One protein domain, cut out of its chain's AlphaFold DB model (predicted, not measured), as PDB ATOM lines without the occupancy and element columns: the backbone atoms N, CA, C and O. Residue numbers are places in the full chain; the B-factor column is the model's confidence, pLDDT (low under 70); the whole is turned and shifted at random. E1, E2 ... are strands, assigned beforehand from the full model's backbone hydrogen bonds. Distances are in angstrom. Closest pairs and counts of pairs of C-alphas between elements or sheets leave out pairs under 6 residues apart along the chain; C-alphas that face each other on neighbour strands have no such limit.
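What this domain is: This is residues 21 to 101 of the 101 residues of an uncharacterized protein of Acetobacter senegalensis (UniProt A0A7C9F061). What shape do the strands make? They form a small closed barrel of six antiparallel strands, with the sharply bent E2 in its wall between E1 and E3; a long link, residues 44 to 63, loops off the end of E2. What is it built of? The 81 printed residues hold E1 to E6, in the same order along the chain and round the ring, and no named helix; the class is all strand, with under half of the residues, 39, in named elements. How large is it? It is compact and rounded, with a radius of gyration of the C-alphas of 11.9 A and spans of 32 by 29 by 21 A.

How they stand to each other: What stands beside the longest strand? E2, residues 34 to 43, bends by 68 degrees at residue 37, with E1, residues 21 to 26, on one side and E3, residues 64 to 70, on the other side. N 22 and O 36 are 2.8 A apart, and N 37 and O 69 are 2.8 A apart, both within hydrogen-bond range. How does the ring go on and close? E4, residues 76 to 81, is antiparallel to E3, with N 66 and O 79 2.8 A apart, and E5, residues 89 to 91, to E4, with N 80 and O 90 2.9 A apart. E6, residues 94 to 100, is staggered, pairing with E5 over residues 94 to 96, N 96 and O 89 2.8 A apart, and with E1 over residues 96 to 100, N 23 and O 99 2.8 A apart. The six form a meander, each strand the antiparallel neighbour of the one before.

Where its parts are: Where does the barrel begin and end? C-alpha 21 opens E1 at (57.452, 119.180, 30.756), and C-alpha 100 ends E6 at (60.997, 123.020, 33.740). How long are the strands? E2 measures 23.6 A, E6 19.5 A and E3 19.3 A from first to last C-alpha.

The domain as a whole: Is anything missing or long? The printed part has no cut; the link from E2 to E3 is long, 20 residues. Where is confidence low? The pLDDT is under 70 at residues 29 to 32, 48, 52 to 60 and 83 to 88.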
ATOM      1  N   HIS A  21      57.805 119.732  29.450       87.62
ATOM      2  CA  HIS A  21      57.452 119.180  30.756       87.62
ATOM      3  C   HIS A  21      57.933 120.088  31.886       87.62
ATOM      4  O   HIS A  21      59.036 120.635  31.863       87.62
ATOM      5  N   TYR A  22      57.080 120.241  32.889       86.25
ATOM      6  CA  TYR A  22      57.295 121.106  34.036       86.25
ATOM      7  C   TYR A  22      56.822 120.404  35.296       86.25
ATOM      8  O   TYR A  22      56.059 119.444  35.267       86.25
ATOM      9  N   CYS A  23      57.236 120.943  36.422       86.75
ATOM     10  CA  CYS A  23      56.634 120.680  37.704       86.75
ATOM     11  C   CYS A  23      55.860 121.910  38.142       86.75
ATOM     12  O   CYS A  23      56.372 123.032  38.100       86.75
ATOM     13  N   MET A  24      54.609 121.679  38.519       86.62
ATOM     14  CA  MET A  24      53.702 122.688  39.026       86.62
ATOM     15  C   MET A  24      53.691 122.628  40.551       86.62
ATOM     16  O   MET A  24      53.247 121.634  41.119       86.62
ATOM     17  N   TRP A  25      54.157 123.682  41.218       84.69
ATOM     18  CA  TRP A  25      54.078 123.787  42.679       84.69
ATOM     19  C   TRP A  25      52.994 124.762  43.090       84.69
ATOM     20  O   TRP A  25      52.897 125.855  42.530       84.69
ATOM     21  N   LEU A  26      52.220 124.373  44.100       82.06
ATOM     22  CA  LEU A  26      51.175 125.195  44.689       82.06
ATOM     23  C   LEU A  26      51.706 125.890  45.945       82.06
ATOM     24  O   LEU A  26      52.514 125.339  46.689       82.06
ATOM     25  N   ASN A  27      51.255 127.115  46.207       75.69
ATOM     26  CA  ASN A  27      51.745 127.897  47.343       75.69
ATOM     27  C   ASN A  27      51.413 127.279  48.709       75.69
ATOM     28  O   ASN A  27      52.188 127.456  49.650       75.69
ATOM     29  N   LEU A  28      50.270 126.599  48.829       70.62
ATOM     30  CA  LEU A  28      49.835 125.978  50.083       70.62
ATOM     31  C   LEU A  28      50.457 124.592  50.301       70.62
ATOM     32  O   LEU A  28      50.638 124.195  51.452       70.62
ATOM     33  N   ASP A  29      50.879 123.912  49.232       66.81
ATOM     34  CA  ASP A  29      51.674 122.683  49.304       66.81
ATOM     35  C   ASP A  29      52.908 122.745  48.383       66.81
ATOM     36  O   ASP A  29      52.952 122.128  47.314       66.81
ATOM     37  N   PRO A  30      53.967 123.464  48.797       62.50
ATOM     38  CA  PRO A  30      55.178 123.578  48.002       62.50
ATOM     39  C   PRO A  30      56.006 122.288  48.002       62.50
ATOM     40  O   PRO A  30      57.062 122.283  47.384       62.50
ATOM     41  N   LYS A  31      55.614 121.218  48.714       62.91
ATOM     42  CA  LYS A  31      56.426 119.994  48.854       62.91
ATOM     43  C   LYS A  31      56.135 118.949  47.782       62.91
ATOM     44  O   LYS A  31      57.017 118.143  47.496       62.91
ATOM     45  N   ASN A  32      54.951 118.993  47.177       69.25
ATOM     46  CA  ASN A  32      54.496 118.022  46.189       69.25
ATOM     47  C   ASN A  32      54.263 118.713  44.845       69.25
ATOM     48  O   ASN A  32      53.145 119.094  44.508       69.25
ATOM     49  N   GLY A  33      55.339 118.897  44.077       79.12
ATOM     50  CA  GLY A  33      55.211 119.361  42.699       79.12
ATOM     51  C   GLY A  33      54.419 118.344  41.875       79.12
ATOM     52  O   GLY A  33      54.725 117.152  41.903       79.12
ATOM     53  N   ILE A  34      53.414 118.814  41.143       86.88
ATOM     54  CA  ILE A  34      52.631 117.999  40.216       86.88
ATOM     55  C   ILE A  34      53.374 118.008  38.874       86.88
ATOM     56  O   ILE A  34      53.554 119.087  38.300       86.88
ATOM     57  N   PRO A  35      53.851 116.862  38.358       89.25
ATOM     58  CA  PRO A  35      54.522 116.823  37.068       89.25
ATOM     59  C   PRO A  35      53.480 117.024  35.968       89.25
ATOM     60  O   PRO A  35      52.530 116.255  35.841       89.25
ATOM     61  N   VAL A  36      53.661 118.063  35.164       90.19
ATOM     62  CA  VAL A  36      52.712 118.472  34.136       90.19
ATOM     63  C   VAL A  36      53.379 118.661  32.782       90.19
ATOM     64  O   VAL A  36      54.535 119.072  32.682       90.19
ATOM     65  N   LYS A  37      52.634 118.407  31.713       90.31
ATOM     66  CA  LYS A  37      53.009 118.764  30.347       90.31
ATOM     67  C   LYS A  37      52.151 119.926  29.880       90.31
ATOM     68  O   LYS A  37      50.933 119.899  30.030       90.31
ATOM     69  N   ILE A  38      52.763 120.934  29.271       88.25
ATOM     70  CA  ILE A  38      52.007 122.058  28.717       88.25
ATOM     71  C   ILE A  38      51.351 121.622  27.411       88.25
ATOM     72  O   ILE A  38      52.043 121.315  26.442       88.25
ATOM     73  N   LEU A  39      50.021 121.605  27.358       87.94
ATOM     74  CA  LEU A  39      49.286 121.250  26.142       87.94
ATOM     75  C   LEU A  39      49.116 122.454  25.220       87.94
ATOM     76  O   LEU A  39      49.166 122.325  24.000       87.94
ATOM     77  N   GLY A  40      48.945 123.633  25.809       85.88
ATOM     78  CA  GLY A  40      48.811 124.880  25.078       85.88
ATOM     79  C   GLY A  40      47.802 125.809  25.722       85.88
ATOM     80  O   GLY A  40      47.373 125.623  26.858       85.88
ATOM     81  N   TRP A  41      47.429 126.828  24.966       83.56
ATOM     82  CA  TRP A  41      46.605 127.921  25.446       83.56
ATOM     83  C   TRP A  41      45.236 127.902  24.801       83.56
ATOM     84  O   TRP A  41      45.115 127.567  23.626       83.56
ATOM     85  N   GLN A  42      44.222 128.333  25.537       84.62
ATOM     86  CA  GLN A  42      42.858 128.420  25.039       84.62
ATOM     87  C   GLN A  42      42.211 129.730  25.485       84.62
ATOM     88  O   GLN A  42      42.487 130.226  26.572       84.62
ATOM     89  N   LYS A  43      41.316 130.291  24.667       81.69
ATOM     90  CA  LYS A  43      40.507 131.446  25.073       81.69
ATOM     91  C   LYS A  43      39.306 131.004  25.913       81.69
ATOM     92  O   LYS A  43      38.584 130.074  25.542       81.69
ATOM     93  N   THR A  44      39.067 131.690  27.022       74.31
ATOM     94  CA  THR A  44      37.881 131.548  27.867       74.31
ATOM     95  C   THR A  44      36.626 131.732  27.012       74.31
ATOM     96  O   THR A  44      36.521 132.670  26.221       74.31
ATOM     97  N   GLY A  45      35.687 130.787  27.114       71.31
ATOM     98  CA  GLY A  45      34.471 130.758  26.292       71.31
ATOM     99  C   GLY A  45      34.636 130.164  24.884       71.31
ATOM    100  O   GLY A  45      33.657 130.104  24.145       71.31
ATOM    101  N   ARG A  46      35.833 129.691  24.504       73.38
ATOM    102  CA  ARG A  46      36.067 128.922  23.264       73.38
ATOM    103  C   ARG A  46      36.756 127.575  23.552       73.38
ATOM    104  O   ARG A  46      37.930 127.415  23.214       73.38
ATOM    105  N   PRO A  47      36.048 126.616  24.180       70.88
ATOM    106  CA  PRO A  47      36.566 125.270  24.429       70.88
ATOM    107  C   PRO A  47      37.065 124.593  23.149       70.88
ATOM    108  O   PRO A  47      36.390 124.631  22.122       70.88
ATOM    109  N   GLY A  48      38.256 123.994  23.211       67.06
ATOM    110  CA  GLY A  48      38.854 123.223  22.115       67.06
ATOM    111  C   GLY A  48      39.608 124.036  21.058       67.06
ATOM    112  O   GLY A  48      40.204 123.445  20.160       67.06
ATOM    113  N   VAL A  49      39.629 125.371  21.150       73.50
ATOM    114  CA  VAL A  49      40.411 126.212  20.230       73.50
ATOM    115  C   VAL A  49      41.750 126.557  20.868       73.50
ATOM    116  O   VAL A  49      41.856 127.528  21.622       73.50
ATOM    117  N   PHE A  50      42.771 125.763  20.543       74.31
ATOM    118  CA  PHE A  50      44.144 126.080  20.910       74.31
ATOM    119  C   PHE A  50      44.639 127.291  20.123       74.31
ATOM    120  O   PHE A  50      44.416 127.407  18.917       74.31
ATOM    121  N   ILE A  51      45.320 128.196  20.811       71.69
ATOM    122  CA  ILE A  51      45.894 129.401  20.221       71.69
ATOM    123  C   ILE A  51      47.400 129.452  20.474       71.69
ATOM    124  O   ILE A  51      47.903 128.934  21.473       71.69
ATOM    125  N   ASN A  52      48.112 130.151  19.594       66.12
ATOM    126  CA  ASN A  52      49.478 130.580  19.869       66.12
ATOM    127  C   ASN A  52      49.415 131.782  20.819       66.12
ATOM    128  O   ASN A  52      49.324 132.923  20.369       66.12
ATOM    129  N   ALA A  53      49.383 131.526  22.123       61.16
ATOM    130  CA  ALA A  53      49.480 132.581  23.130       61.16
ATOM    131  C   ALA A  53      50.953 132.842  23.504       61.16
ATOM    132  O   ALA A  53      51.836 132.087  23.073       61.16
ATOM    133  N   PRO A  54      51.251 133.922  24.253       63.25
ATOM    134  CA  PRO A  54      52.621 134.224  24.633       63.25
ATOM    135  C   PRO A  54      53.221 133.049  25.407       63.25
ATOM    136  O   PRO A  54      52.571 132.413  26.231       63.25
ATOM    137  N   SER A  55      54.497 132.764  25.153       62.34
ATOM    138  CA  SER A  55      55.247 131.790  25.947       62.34
ATOM    139  C   SER A  55      55.404 132.247  27.401       62.34
ATOM    140  O   SER A  55      55.810 131.465  28.247       62.34
ATOM    141  N   GLN A  56      55.095 133.504  27.714       61.12
ATOM    142  CA  GLN A  56      55.202 134.083  29.045       61.12
ATOM    143  C   GLN A  56      53.842 134.089  29.747       61.12
ATOM    144  O   GLN A  56      52.845 134.527  29.182       61.12
ATOM    145  N   LEU A  57      53.836 133.631  31.001       66.94
ATOM    146  CA  LEU A  57      52.692 133.752  31.914       66.94
ATOM    147  C   LEU A  57      52.572 135.183  32.466       66.94
ATOM    148  O   LEU A  57      51.496 135.626  32.848       66.94
ATOM    149  N   LEU A  58      53.675 135.942  32.471       58.69
ATOM    150  CA  LEU A  58      53.684 137.363  32.812       58.69
ATOM    151  C   LEU A  58      52.914 138.176  31.765       58.69
ATOM    152  O   LEU A  58      53.325 138.242  30.609       58.69
ATOM    153  N   GLY A  59      51.827 138.828  32.189       56.41
ATOM    154  CA  GLY A  59      50.977 139.616  31.290       56.41
ATOM    155  C   GLY A  59      50.038 138.758  30.441       56.41
ATOM    156  O   GLY A  59      49.583 139.210  29.390       56.41
ATOM    157  N   MET A  60      49.768 137.527  30.883       66.00
ATOM    158  CA  MET A  60      48.714 136.691  30.334       66.00
ATOM    159  C   MET A  60      47.392 137.470  30.347       66.00
ATOM    160  O   MET A  60      46.932 137.938  31.384       66.00
ATOM    161  N   ASP A  61      46.786 137.644  29.171       71.75
ATOM    162  CA  ASP A  61      45.453 138.237  29.079       71.75
ATOM    163  C   ASP A  61      44.474 137.317  29.839       71.75
ATOM    164  O   ASP A  61      44.439 136.110  29.568       71.75
ATOM    165  N   PRO A  62      43.687 137.852  30.793       73.56
ATOM    166  CA  PRO A  62      42.816 137.064  31.671       73.56
ATOM    167  C   PRO A  62      41.701 136.331  30.910       73.56
ATOM    168  O   PRO A  62      40.992 135.494  31.468       73.56
ATOM    169  N   THR A  63      41.524 136.629  29.621       76.50
ATOM    170  CA  THR A  63      40.653 135.871  28.726       76.50
ATOM    171  C   THR A  63      41.288 134.583  28.212       76.50
ATOM    172  O   THR A  63      40.632 133.876  27.451       76.50
ATOM    173  N   TYR A  64      42.517 134.249  28.603       79.62
ATOM    174  CA  TYR A  64      43.156 132.977  28.292       79.62
ATOM    175  C   TYR A  64      43.211 132.051  29.503       79.62
ATOM    176  O   TYR A  64      43.203 132.474  30.655       79.62
ATOM    177  N   ILE A  65      43.290 130.759  29.209       84.81
ATOM    178  CA  ILE A  65      43.618 129.698  30.151       84.81
ATOM    179  C   ILE A  65      44.756 128.866  29.568       84.81
ATOM    180  O   ILE A  65      44.831 128.649  28.355       84.81
ATOM    181  N   LEU A  66      45.634 128.393  30.441       86.50
ATOM    182  CA  LEU A  66      46.677 127.439  30.111       86.50
ATOM    183  C   LEU A  66      46.154 126.033  30.418       86.50
ATOM    184  O   LEU A  66      45.684 125.754  31.521       86.50
ATOM    185  N   LEU A  67      46.214 125.153  29.424       89.31
ATOM    186  CA  LEU A  67      45.873 123.746  29.573       89.31
ATOM    187  C   LEU A  67      47.153 122.953  29.789       89.31
ATOM    188  O   LEU A  67      48.101 123.040  29.000       89.31
ATOM    189  N   VAL A  68      47.162 122.164  30.855       90.38
ATOM    190  CA  VAL A  68      48.272 121.275  31.187       90.38
ATOM    191  C   VAL A  68      47.744 119.869  31.423       90.38
ATOM    192  O   VAL A  68      46.603 119.689  31.828       90.38
ATOM    193  N   GLU A  69      48.552 118.861  31.155       92.00
ATOM    194  CA  GLU A  69      48.251 117.465  31.461       92.00
ATOM    195  C   GLU A  69      49.062 117.052  32.683       92.00
ATOM    196  O   GLU A  69      50.282 117.183  32.658       92.00
ATOM    197  N   ASP A  70      48.418 116.557  33.737       91.25
ATOM    198  CA  ASP A  70      49.111 115.869  34.825       91.25
ATOM    199  C   ASP A  70      49.641 114.534  34.304       91.25
ATOM    200  O   ASP A  70      48.885 113.620  33.980       91.25
ATOM    201  N   ILE A  71      50.962 114.418  34.248       89.69
ATOM    202  CA  ILE A  71      51.667 113.257  33.700       89.69
ATOM    203  C   ILE A  71      51.433 112.014  34.573       89.69
ATOM    204  O   ILE A  71      51.531 110.887  34.090       89.69
ATOM    205  N   SER A  72      51.128 112.197  35.860       86.31
ATOM    206  CA  SER A  72      50.916 111.095  36.804       86.31
ATOM    207  C   SER A  72      49.561 110.424  36.613       86.31
ATOM    208  O   SER A  72      49.441 109.217  36.814       86.31
ATOM    209  N   THR A  73      48.541 111.205  36.259       88.94
ATOM    210  CA  THR A  73      47.144 110.748  36.196       88.94
ATOM    211  C   THR A  73      46.569 110.747  34.779       88.94
ATOM    212  O   THR A  73      45.554 110.097  34.541       88.94
ATOM    213  N   GLY A  74      47.196 111.453  33.834       88.38
ATOM    214  CA  GLY A  74      46.664 111.725  32.496       88.38
ATOM    215  C   GLY A  74      45.521 112.749  32.486       88.38
ATOM    216  O   GLY A  74      44.845 112.912  31.472       88.38
ATOM    217  N   ALA A  75      45.251 113.419  33.612       89.38
ATOM    218  CA  ALA A  75      44.165 114.385  33.709       89.38
ATOM    219  C   ALA A  75      44.554 115.725  33.071       89.38
ATOM    220  O   ALA A  75      45.639 116.253  33.307       89.38
ATOM    221  N   THR A  76      43.641 116.324  32.303       90.88
ATOM    222  CA  THR A  76      43.810 117.704  31.831       90.88
ATOM    223  C   THR A  76      43.389 118.685  32.922       90.88
ATOM    224  O   THR A  76      42.250 118.660  33.386       90.88
ATOM    225  N   LEU A  77      44.303 119.570  33.305       90.25
ATOM    226  CA  LEU A  77      44.118 120.626  34.289       90.25
ATOM    227  C   LEU A  77      44.049 121.991  33.596       90.25
ATOM    228  O   LEU A  77      44.680 122.229  32.563       90.25
ATOM    229  N   THR A  78      43.273 122.896  34.187       89.44
ATOM    230  CA  THR A  78      43.109 124.272  33.708       89.44
ATOM    231  C   THR A  78      43.768 125.244  34.669       89.44
ATOM    232  O   THR A  78      43.553 125.170  35.877       89.44
ATOM    233  N   ILE A  79      44.542 126.163  34.106       87.44
ATOM    234  CA  ILE A  79      45.358 127.127  34.826       87.44
ATOM    235  C   ILE A  79      44.980 128.532  34.354       87.44
ATOM    236  O   ILE A  79      44.907 128.792  33.152       87.44
ATOM    237  N   THR A  80      44.711 129.431  35.293       85.12
ATOM    238  CA  THR A  80      44.253 130.805  35.021       85.12
ATOM    239  C   THR A  80      45.293 131.830  35.454       85.12
ATOM    240  O   THR A  80      46.121 131.538  36.310       85.12
ATOM    241  N   ASP A  81      45.247 133.035  34.891       79.00
ATOM    242  CA  ASP A  81      46.138 134.134  35.285       79.00
ATOM    243  C   ASP A  81      45.881 134.564  36.734       79.00
ATOM    244  O   ASP A  81      44.752 134.461  37.231       79.00
ATOM    245  N   ASP A  82      46.920 135.067  37.399       75.38
ATOM    246  CA  ASP A  82      46.775 135.809  38.640       75.38
ATOM    247  C   ASP A  82      46.794 137.326  38.394       75.38
ATOM    248  O   ASP A  82      47.870 137.928  38.304       75.38
ATOM    249  N   PRO A  83      45.625 137.992  38.408       68.94
ATOM    250  CA  PRO A  83      45.539 139.407  38.055       68.94
ATOM    251  C   PRO A  83      46.255 140.320  39.060       68.94
ATOM    252  O   PRO A  83      46.532 141.479  38.753       68.94
ATOM    253  N   ALA A  84      46.539 139.835  40.275       67.69
ATOM    254  CA  ALA A  84      47.201 140.613  41.315       67.69
ATOM    255  C   ALA A  84      48.734 140.529  41.247       67.69
ATOM    256  O   ALA A  84      49.416 141.341  41.872       67.69
ATOM    257  N   ASN A  85      49.293 139.545  40.539       66.19
ATOM    258  CA  ASN A  85      50.735 139.387  40.404       66.19
ATOM    259  C   ASN A  85      51.065 138.829  39.025       66.19
ATOM    260  O   ASN A  85      51.007 137.620  38.809       66.19
ATOM    261  N   GLY A  86      51.451 139.724  38.113       60.16
ATOM    262  CA  GLY A  86      51.849 139.346  36.768       60.16
ATOM    263  C   GLY A  86      52.897 138.234  36.802       60.16
ATOM    264  O   GLY A  86      53.966 138.376  37.399       60.16
ATOM    265  N   GLY A  87      52.576 137.121  36.151       59.56
ATOM    266  CA  GLY A  87      53.440 135.953  36.076       59.56
ATOM    267  C   GLY A  87      53.107 134.886  37.103       59.56
ATOM    268  O   GLY A  87      53.534 133.768  36.906       59.56
ATOM    269  N   ALA A  88      52.336 135.139  38.156       68.81
ATOM    270  CA  ALA A  88      51.739 134.042  38.914       68.81
ATOM    271  C   ALA A  88      50.497 133.517  38.177       68.81
ATOM    272  O   ALA A  88      49.865 134.234  37.406       68.81
ATOM    273  N   VAL A  89      50.150 132.257  38.410       79.38
ATOM    274  CA  VAL A  89      48.916 131.656  37.894       79.38
ATOM    275  C   VAL A  89      48.157 130.982  39.025       79.38
ATOM    276  O   VAL A  89      48.715 130.754  40.096       79.38
ATOM    277  N   TYR A  90      46.903 130.622  38.791       82.75
ATOM    278  CA  TYR A  90      46.099 129.815  39.695       82.75
ATOM    279  C   TYR A  90      45.784 128.450  39.095       82.75
ATOM    280  O   TYR A  90      45.416 128.332  37.926       82.75
ATOM    281  N   TYR A  91      45.860 127.429  39.942       85.19
ATOM    282  CA  TYR A  91      45.165 126.165  39.749       85.19
ATOM    283  C   TYR A  91      44.001 126.113  40.745       85.19
ATOM    284  O   TYR A  91      44.200 126.061  41.961       85.19
ATOM    285  N   GLY A  92      42.767 126.195  40.241       83.38
ATOM    286  CA  GLY A  92      41.592 126.368  41.096       83.38
ATOM    287  C   GLY A  92      41.657 127.689  41.872       83.38
ATOM    288  O   GLY A  92      41.586 128.757  41.275       83.38
ATOM    289  N   MET A  93      41.789 127.613  43.201       81.00
ATOM    290  CA  MET A  93      41.942 128.781  44.087       81.00
ATOM    291  C   MET A  93      43.374 128.958  44.620       81.00
ATOM    292  O   MET A  93      43.637 129.891  45.377       81.00
ATOM    293  N   GLU A  94      44.308 128.077  44.250       82.69
ATOM    294  CA  GLU A  94      45.677 128.103  44.764       82.69
ATOM    295  C   GLU A  94      46.651 128.693  43.752       82.69
ATOM    296  O   GLU A  94      46.650 128.320  42.578       82.69
ATOM    297  N   ARG A  95      47.510 129.610  44.212       81.69
ATOM    298  CA  ARG A  95      48.608 130.132  43.391       81.69
ATOM    299  C   ARG A  95      49.563 129.001  43.032       81.69
ATOM    300  O   ARG A  95      50.012 128.280  43.923       81.69
ATOM    301  N   ALA A  96      49.919 128.924  41.762       81.69
ATOM    302  CA  ALA A  96      50.807 127.935  41.189       81.69
ATOM    303  C   ALA A  96      51.995 128.596  40.469       81.69
ATOM    304  O   ALA A  96      51.930 129.745  40.026       81.69
ATOM    305  N   THR A  97      53.089 127.850  40.341       81.38
ATOM    306  CA  THR A  97      54.235 128.193  39.488       81.38
ATOM    307  C   THR A  97      54.695 126.971  38.711       81.38
ATOM    308  O   THR A  97      54.456 125.847  39.152       81.38
ATOM    309  N   PHE A  98      55.408 127.182  37.605       81.81
ATOM    310  CA  PHE A  98      55.989 126.112  36.796       81.81
ATOM    311  C   PHE A  98      57.510 126.215  36.766       81.81
ATOM    312  O   PHE A  98      58.056 127.274  36.452       81.81
ATOM    313  N   HIS A  99      58.194 125.093  36.998       80.44
ATOM    314  CA  HIS A  99      59.623 124.970  36.703       80.44
ATOM    315  C   HIS A  99      59.867 123.787  35.783       80.44
ATOM    316  O   HIS A  99      59.329 122.705  35.994       80.44
ATOM    317  N   LYS A 100      60.665 124.024  34.746       79.56
ATOM    318  CA  LYS A 100      60.997 123.020  33.740       79.56
ATOM    319  C   LYS A 100      61.782 121.862  34.365       79.56
ATOM    320  O   LYS A 100      62.619 122.104  35.238       79.56
ATOM    321  N   ILE A 101      61.513 120.641  33.899       76.62
ATOM    322  CA  ILE A 101      62.232 119.408  34.270       76.62
ATOM    323  C   ILE A 101      63.061 118.844  33.121       76.62
ATOM    324  O   ILE A 101      62.736 119.137  31.949       76.62
TER     325      ILE A 101